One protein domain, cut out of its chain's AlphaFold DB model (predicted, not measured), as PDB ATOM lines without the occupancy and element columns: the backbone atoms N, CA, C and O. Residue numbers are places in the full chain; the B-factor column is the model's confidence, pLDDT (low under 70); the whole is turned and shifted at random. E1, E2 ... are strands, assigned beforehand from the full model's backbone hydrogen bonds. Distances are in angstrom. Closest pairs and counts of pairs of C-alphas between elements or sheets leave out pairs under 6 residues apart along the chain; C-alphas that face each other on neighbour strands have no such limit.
ATOM      1  N   ASP A  48     -27.669  42.378  12.161       74.38
ATOM      2  CA  ASP A  48     -26.437  42.996  12.648       74.38
ATOM      3  C   ASP A  48     -25.256  42.845  11.672       74.38
ATOM      4  O   ASP A  48     -24.123  42.701  12.119       74.38
ATOM      5  N   HIS A  49     -25.477  42.745  10.357       80.44
ATOM      6  CA  HIS A  49     -24.379  42.613   9.383       80.44
ATOM      7  C   HIS A  49     -24.488  43.654   8.274       80.44
ATOM      8  O   HIS A  49     -25.583  43.971   7.810       80.44
ATOM      9  N   ILE A  50     -23.332  44.137   7.825       81.31
ATOM     10  CA  ILE A  50     -23.191  45.067   6.710       81.31
ATOM     11  C   ILE A  50     -22.241  44.487   5.668       81.31
ATOM     12  O   ILE A  50     -21.242  43.841   5.986       81.31
ATOM     13  N   LEU A  51     -22.574  44.695   4.399       83.50
ATOM     14  CA  LEU A  51     -21.686  44.402   3.291       83.50
ATOM     15  C   LEU A  51     -20.698  45.563   3.153       83.50
ATOM     16  O   LEU A  51     -21.098  46.715   3.049       83.50
ATOM     17  N   VAL A  52     -19.412  45.268   3.119       84.44
ATOM     18  CA  VAL A  52     -18.341  46.237   2.907       84.44
ATOM     19  C   VAL A  52     -17.751  45.986   1.527       84.44
ATOM     20  O   VAL A  52     -17.309  44.877   1.230       84.44
ATOM     21  N   CYS A  53     -17.746  47.005   0.675       82.19
ATOM     22  CA  CYS A  53     -17.001  47.022  -0.579       82.19
ATOM     23  C   CYS A  53     -15.721  47.828  -0.368       82.19
ATOM     24  O   CYS A  53     -15.766  49.054  -0.282       82.19
ATOM     25  N   MET A  54     -14.598  47.127  -0.281       81.44
ATOM     26  CA  MET A  54     -13.269  47.707  -0.165       81.44
ATOM     27  C   MET A  54     -12.679  47.917  -1.559       81.44
ATOM     28  O   MET A  54     -12.490  46.961  -2.314       81.44
ATOM     29  N   ILE A  55     -12.405  49.169  -1.912       77.88
ATOM     30  CA  ILE A  55     -11.748  49.543  -3.166       77.88
ATOM     31  C   ILE A  55     -10.247  49.600  -2.910       77.88
ATOM     32  O   ILE A  55      -9.771  50.503  -2.227       77.88
ATOM     33  N   LYS A  56      -9.515  48.645  -3.475       75.69
ATOM     34  CA  LYS A  56      -8.060  48.576  -3.377       75.69
ATOM     35  C   LYS A  56      -7.365  49.591  -4.273       75.69
ATOM     36  O   LYS A  56      -7.897  49.988  -5.315       75.69
ATOM     37  N   SER A  57      -6.129  49.933  -3.930       71.31
ATOM     38  CA  SER A  57      -5.256  50.823  -4.710       71.31
ATOM     39  C   SER A  57      -5.008  50.309  -6.134       71.31
ATOM     40  O   SER A  57      -4.909  51.082  -7.086       71.31
ATOM     41  N   ASN A  58      -5.022  48.986  -6.324       75.69
ATOM     42  CA  ASN A  58      -4.953  48.343  -7.641       75.69
ATOM     43  C   ASN A  58      -6.291  48.365  -8.421       75.69
ATOM     44  O   ASN A  58      -6.440  47.651  -9.414       75.69
ATOM     45  N   LYS A  59      -7.269  49.165  -7.972       70.94
ATOM     46  CA  LYS A  59      -8.627  49.306  -8.525       70.94
ATOM     47  C   LYS A  59      -9.482  48.039  -8.455       70.94
ATOM     48  O   LYS A  59     -10.538  47.977  -9.086       70.94
ATOM     49  N   GLN A  60      -9.067  47.028  -7.693       69.94
ATOM     50  CA  GLN A  60      -9.898  45.856  -7.439       69.94
ATOM     51  C   GLN A  60     -10.907  46.151  -6.329       69.94
ATOM     52  O   GLN A  60     -10.579  46.772  -5.322       69.94
ATOM     53  N   ALA A  61     -12.139  45.677  -6.502       75.31
ATOM     54  CA  ALA A  61     -13.165  45.735  -5.469       75.31
ATOM     55  C   ALA A  61     -13.230  44.392  -4.735       75.31
ATOM     56  O   ALA A  61     -13.479  43.352  -5.352       75.31
ATOM     57  N   GLN A  62     -13.023  44.415  -3.421       78.50
ATOM     58  CA  GLN A  62     -13.185  43.260  -2.548       78.50
ATOM     59  C   GLN A  62     -14.444  43.434  -1.698       78.50
ATOM     60  O   GLN A  62     -14.638  44.466  -1.067       78.50
ATOM     61  N   PHE A  63     -15.293  42.410  -1.655       82.00
ATOM     62  CA  PHE A  63     -16.493  42.411  -0.823       82.00
ATOM     63  C   PHE A  63     -16.260  41.568   0.430       82.00
ATOM     64  O   PHE A  63     -15.815  40.423   0.326       82.00
ATOM     65  N   ARG A  64     -16.571  42.121   1.602       81.38
ATOM     66  CA  ARG A  64     -16.531  41.435   2.902       81.38
ATOM     67  C   ARG A  64     -17.838  41.683   3.647       81.38
ATOM     68  O   ARG A  64     -18.486  42.697   3.420       81.38
ATOM     69  N   VAL A  65     -18.260  40.748   4.490       81.88
ATOM     70  CA  VAL A  65     -19.449  40.924   5.335       81.88
ATOM     71  C   VAL A  65     -18.966  41.083   6.762       81.88
ATOM     72  O   VAL A  65     -18.380  40.151   7.304       81.88
ATOM     73  N   GLU A  66     -19.240  42.238   7.351       81.31
ATOM     74  CA  GLU A  66     -18.819  42.566   8.707       81.31
ATOM     75  C   GLU A  66     -20.008  42.632   9.654       81.31
ATOM     76  O   GLU A  66     -21.124  42.998   9.271       81.31
ATOM     77  N   LYS A  67     -19.770  42.259  10.913       81.88
ATOM     78  CA  LYS A  67     -20.790  42.321  11.958       81.88
ATOM     79  C   LYS A  67     -20.801  43.713  12.588       81.88
ATOM     80  O   LYS A  67     -19.789  44.164  13.117       81.88
ATOM     81  N   ILE A  68     -21.969  44.342  12.609       79.12
ATOM     82  CA  ILE A  68     -22.229  45.584  13.333       79.12
ATOM     83  C   ILE A  68     -22.247  45.278  14.835       79.12
ATOM     84  O   ILE A  68     -22.976  44.396  15.299       79.12
ATOM     85  N   LYS A  69     -21.439  46.003  15.611       73.62
ATOM     86  CA  LYS A  69     -21.421  45.935  17.080       73.62
ATOM     87  C   LYS A  69     -21.612  47.333  17.652       73.62
ATOM     88  O   LYS A  69     -20.700  48.145  17.541       73.62
ATOM     89  N   GLU A  70     -22.757  47.587  18.292       66.50
ATOM     90  CA  GLU A  70     -23.141  48.932  18.772       66.50
ATOM     91  C   GLU A  70     -22.900  49.981  17.681       66.50
ATOM     92  O   GLU A  70     -22.136  50.927  17.854       66.50
ATOM     93  N   ASP A  71     -23.495  49.735  16.510       68.88
ATOM     94  CA  ASP A  71     -23.545  50.700  15.409       68.88
ATOM     95  C   ASP A  71     -22.198  51.086  14.791       68.88
ATOM     96  O   ASP A  71     -22.107  52.043  14.029       68.88
ATOM     97  N   THR A  72     -21.157  50.308  15.067       70.00
ATOM     98  CA  THR A  72     -19.837  50.451  14.455       70.00
ATOM     99  C   THR A  72     -19.400  49.141  13.816       70.00
ATOM    100  O   THR A  72     -19.854  48.056  14.203       70.00
ATOM    101  N   ILE A  73     -18.521  49.245  12.823       73.88
ATOM    102  CA  ILE A  73     -17.809  48.112  12.229       73.88
ATOM    103  C   ILE A  73     -16.308  48.330  12.333       73.88
ATOM    104  O   ILE A  73     -15.834  49.460  12.256       73.88
ATOM    105  N   MET A  74     -15.576  47.238  12.514       67.25
ATOM    106  CA  MET A  74     -14.122  47.244  12.597       67.25
ATOM    107  C   MET A  74     -13.572  46.578  11.342       67.25
ATOM    108  O   MET A  74     -13.958  45.452  11.035       67.25
ATOM    109  N   ILE A  75     -12.716  47.281  10.607       70.81
ATOM    110  CA  ILE A  75     -12.122  46.806   9.356       70.81
ATOM    111  C   ILE A  75     -10.642  47.127   9.421       70.81
ATOM    112  O   ILE A  75     -10.295  48.297   9.529       70.81
ATOM    113  N   ASP A  76      -9.803  46.089   9.375       64.00
ATOM    114  CA  ASP A  76      -8.341  46.211   9.389       64.00
ATOM    115  C   ASP A  76      -7.855  47.209  10.476       64.00
ATOM    116  O   ASP A  76      -7.068  48.108  10.217       64.00
ATOM    117  N   GLU A  77      -8.387  47.053  11.701       61.72
ATOM    118  CA  GLU A  77      -8.114  47.860  12.917       61.72
ATOM    119  C   GLU A  77      -8.713  49.281  12.967       61.72
ATOM    120  O   GLU A  77      -8.688  49.920  14.020       61.72
ATOM    121  N   ALA A  78      -9.354  49.752  11.897       64.88
ATOM    122  CA  ALA A  78     -10.070  51.025  11.874       64.88
ATOM    123  C   ALA A  78     -11.565  50.862  12.217       64.88
ATOM    124  O   ALA A  78     -12.216  49.888  11.824       64.88
ATOM    125  N   ILE A  79     -12.126  51.829  12.956       66.88
ATOM    126  CA  ILE A  79     -13.540  51.843  13.365       66.88
ATOM    127  C   ILE A  79     -14.338  52.770  12.444       66.88
ATOM    128  O   ILE A  79     -14.024  53.953  12.321       66.88
ATOM    129  N   TYR A  80     -15.418  52.247  11.863       70.44
ATOM    130  CA  TYR A  80     -16.334  52.987  10.996       70.44
ATOM    131  C   TYR A  80     -17.742  53.040  11.584       70.44
ATOM    132  O   TYR A  80     -18.233  52.067  12.161       70.44
ATOM    133  N   ASP A  81     -18.404  54.181  11.402       69.50
ATOM    134  CA  ASP A  81     -19.785  54.405  11.824       69.50
ATOM    135  C   ASP A  81     -20.777  53.728  10.861       69.50
ATOM    136  O   ASP A  81     -20.901  54.108   9.692       69.50
ATOM    137  N   ALA A  82     -21.514  52.745  11.380       67.38
ATOM    138  CA  ALA A  82     -22.528  51.969  10.675       67.38
ATOM    139  C   ALA A  82     -23.947  52.565  10.786       67.38
ATOM    140  O   ALA A  82     -24.911  51.900  10.404       67.38
ATOM    141  N   ARG A  83     -24.097  53.806  11.271       62.69
ATOM    142  CA  ARG A  83     -25.344  54.596  11.207       62.69
ATOM    143  C   ARG A  83     -25.333  55.684  10.141       62.69
ATOM    144  O   ARG A  83     -26.396  56.216   9.827       62.69
ATOM    145  N   SER A  84     -24.159  56.066   9.634       57.59
ATOM    146  CA  SER A  84     -24.034  57.247   8.775       57.59
ATOM    147  C   SER A  84     -24.921  57.156   7.522       57.59
ATOM    148  O   SER A  84     -25.141  56.079   6.964       57.59
ATOM    149  N   GLY A  85     -25.405  58.306   7.034       55.88
ATOM    150  CA  GLY A  85     -26.241  58.412   5.825       55.88
ATOM    151  C   GLY A  85     -25.572  57.944   4.521       55.88
ATOM    152  O   GLY A  85     -26.185  58.016   3.461       55.88
ATOM    153  N   ASN A  86     -24.339  57.439   4.598       60.78
ATOM    154  CA  ASN A  86     -23.558  56.911   3.483       60.78
ATOM    155  C   ASN A  86     -23.718  55.388   3.304       60.78
ATOM    156  O   ASN A  86     -22.960  54.769   2.556       60.78
ATOM    157  N   ILE A  87     -24.688  54.768   3.984       72.44
ATOM    158  CA  ILE A  87     -25.014  53.349   3.811       72.44
ATOM    159  C   ILE A  87     -25.955  53.193   2.624       72.44
ATOM    160  O   ILE A  87     -27.114  53.607   2.640       72.44
ATOM    161  N   LEU A  88     -25.441  52.555   1.581       76.31
ATOM    162  CA  LEU A  88     -26.202  52.181   0.402       76.31
ATOM    163  C   LEU A  88     -26.990  50.898   0.672       76.31
ATOM    164  O   LEU A  88     -26.703  50.149   1.599       76.31
ATOM    165  N   ASN A  89     -27.969  50.600  -0.176       73.44
ATOM    166  CA  ASN A  89     -28.639  49.304  -0.166       73.44
ATOM    167  C   ASN A  89     -28.275  48.540  -1.437       73.44
ATOM    168  O   ASN A  89     -28.530  49.003  -2.550       73.44
ATOM    169  N   TYR A  90     -27.693  47.355  -1.282       70.50
ATOM    170  CA  TYR A  90     -27.389  46.461  -2.389       70.50
ATOM    171  C   TYR A  90     -28.096  45.121  -2.200       70.50
ATOM    172  O   TYR A  90     -27.769  44.341  -1.310       70.50
ATOM    173  N   LYS A  91     -29.070  44.838  -3.076       66.94
ATOM    174  CA  LYS A  91     -29.860  43.589  -3.080       66.94
ATOM    175  C   LYS A  91     -30.508  43.255  -1.724       66.94
ATOM    176  O   LYS A  91     -30.658  42.081  -1.395       66.94
ATOM    177  N   GLY A  92     -30.917  44.275  -0.968       65.19
ATOM    178  CA  GLY A  92     -31.559  44.115   0.339       65.19
ATOM    179  C   GLY A  92     -30.583  44.019   1.513       65.19
ATOM    180  O   GLY A  92     -31.020  43.705   2.614       65.19
ATOM    181  N   MET A  93     -29.289  44.277   1.294       71.88
ATOM    182  CA  MET A  93     -28.276  44.376   2.346       71.88
ATOM    183  C   MET A  93     -27.748  45.809   2.453       71.88
ATOM    184  O   MET A  93     -27.485  46.421   1.411       71.88
ATOM    185  N   PRO A  94     -27.530  46.331   3.674       78.31
ATOM    186  CA  PRO A  94     -26.784  47.567   3.843       78.31
ATOM    187  C   PRO A  94     -25.362  47.365   3.303       78.31
ATOM    188  O   PRO A  94     -24.726  46.344   3.565       78.31
ATOM    189  N   LEU A  95     -24.901  48.317   2.499       81.44
ATOM    190  CA  LEU A  95     -23.618  48.333   1.814       81.44
ATOM    191  C   LEU A  95     -22.870  49.607   2.198       81.44
ATOM    192  O   LEU A  95     -23.358  50.711   1.972       81.44
ATOM    193  N   MET A  96     -21.650  49.446   2.688       82.44
ATOM    194  CA  MET A  96     -20.698  50.527   2.890       82.44
ATOM    195  C   MET A  96     -19.568  50.398   1.871       82.44
ATOM    196  O   MET A  96     -19.046  49.303   1.654       82.44
ATOM    197  N   ILE A  97     -19.200  51.500   1.220       81.75
ATOM    198  CA  ILE A  97     -18.059  51.546   0.301       81.75
ATOM    199  C   ILE A  97     -16.914  52.243   1.022       81.75
ATOM    200  O   ILE A  97     -17.073  53.368   1.488       81.75
ATOM    201  N   ILE A  98     -15.770  51.573   1.103       80.25
ATOM    202  CA  ILE A  98     -14.580  52.058   1.793       80.25
ATOM    203  C   ILE A  98     -13.397  51.927   0.845       80.25
ATOM    204  O   ILE A  98     -13.298  50.974   0.074       80.25
ATOM    205  N   GLN A  99     -12.519  52.915   0.859       74.81
ATOM    206  CA  GLN A  99     -11.299  52.904   0.063       74.81
ATOM    207  C   GLN A  99     -10.146  52.388   0.921       74.81
ATOM    208  O   GLN A  99     -10.080  52.718   2.100       74.81
ATOM    209  N   GLU A 100      -9.241  51.604   0.339       66.31
ATOM    210  CA  GLU A 100      -8.123  50.979   1.061       66.31
ATOM    211  C   GLU A 100      -7.193  52.021   1.714       66.31
ATOM    212  O   GLU A 100      -6.748  51.849   2.844       66.31
ATOM    213  N   TRP A 101      -6.993  53.168   1.064       65.25
ATOM    214  CA  TRP A 101      -6.229  54.296   1.618       65.25
ATOM    215  C   TRP A 101      -6.971  55.072   2.718       65.25
ATOM    216  O   TRP A 101      -6.369  55.893   3.400       65.25
ATOM    217  N   ASN A 102      -8.270  54.814   2.912       64.19
ATOM    218  CA  ASN A 102      -9.018  55.300   4.076       64.19
ATOM    219  C   ASN A 102      -8.986  54.290   5.240       64.19
ATOM    220  O   ASN A 102      -9.505  54.615   6.309       64.19
ATOM    221  N   THR A 103      -8.452  53.079   5.024       53.28
ATOM    222  CA  THR A 103      -8.297  51.997   6.021       53.28
ATOM    223  C   THR A 103      -6.873  51.836   6.538       53.28
ATOM    224  O   THR A 103      -6.661  51.006   7.412       53.28
TER     225      THR A 103
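Overview. This is residues 48 to 103 of the 185 residues of an uncharacterized protein of Flavobacteriaceae bacterium (UniProt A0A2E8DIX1). What shape do these backbone atoms make? A strongly twisted sheet of four strands, E2, E1, E6 and E5, forms a wall, and the small hairpin E3 and E4 folds back over one face of it, loosely, meeting the sheet near the end of E2. What is it made of, and in what order? The printed part has 56 residues with no named helix and six strands, E1 to E6 along the chain, and the class is all strand. The larger sheet is mixed in the order E2, E1, E6, E5, and E3 and E4 are an antiparallel pair. How large is it? It is compact and rounded, with a radius of gyration of the C-alphas of 10.7 A and spans of 31 by 26 by 18 A.

Arrangement. What does the first strand pair with? E1, residues 49 to 55, and E2, residues 61 to 67, form an antiparallel hairpin at 155 degrees, with N 52 and O 64 at 2.7 A, within hydrogen-bond range. E1 is also parallel to E6, residues 93 to 99, at 31 degrees, with N 53 and O 96 at 2.8 A. Where is the small pair? E3, residues 72 to 75, and E4, residues 78 to 81, form an antiparallel hairpin at 149 degrees, with N 80 and O 73 at 2.8 A. The closest C-alphas of E2 and E3 are those of Lys 67 and Ile 73, 6.5 A apart; E1 and E3 are near each other, while E4 and E6 are apart. How does the larger sheet end? E5, residues 88 to 90, is an edge strand and forms an antiparallel hairpin with E6 at 118 degrees, with N 95 and O 88 at 2.7 A. The pairing is staggered: E6 pairs with E5 over residues 93 to 95 and with E1 over residues 95 to 99.

Along the chain. Where does E1 begin? C-alpha 49 is at (-24.379, 42.613, 9.383), and E1 is 19.1 A long. How long are the others? E2 measures 19.3 A, E3 9.9 A, E4 10.3 A and E5 6.5 A. Where does E6 end? It is 19.1 A long and ends with C-alpha 99 at (-11.299, 52.904, 0.063).

Size, cuts and confidence. How far does it reach? The two C-alphas farthest apart are those of Asn 58 and Glu 70, at 32.1 A. Is anything cut or long? The printed part has no cut; the link from E4 to E5 is short and the other links are tight. Where is confidence low? The mean pLDDT of the printed part is 72.6, and 20 residues are under 70, among them residues 81 to 86 and 100 to 103.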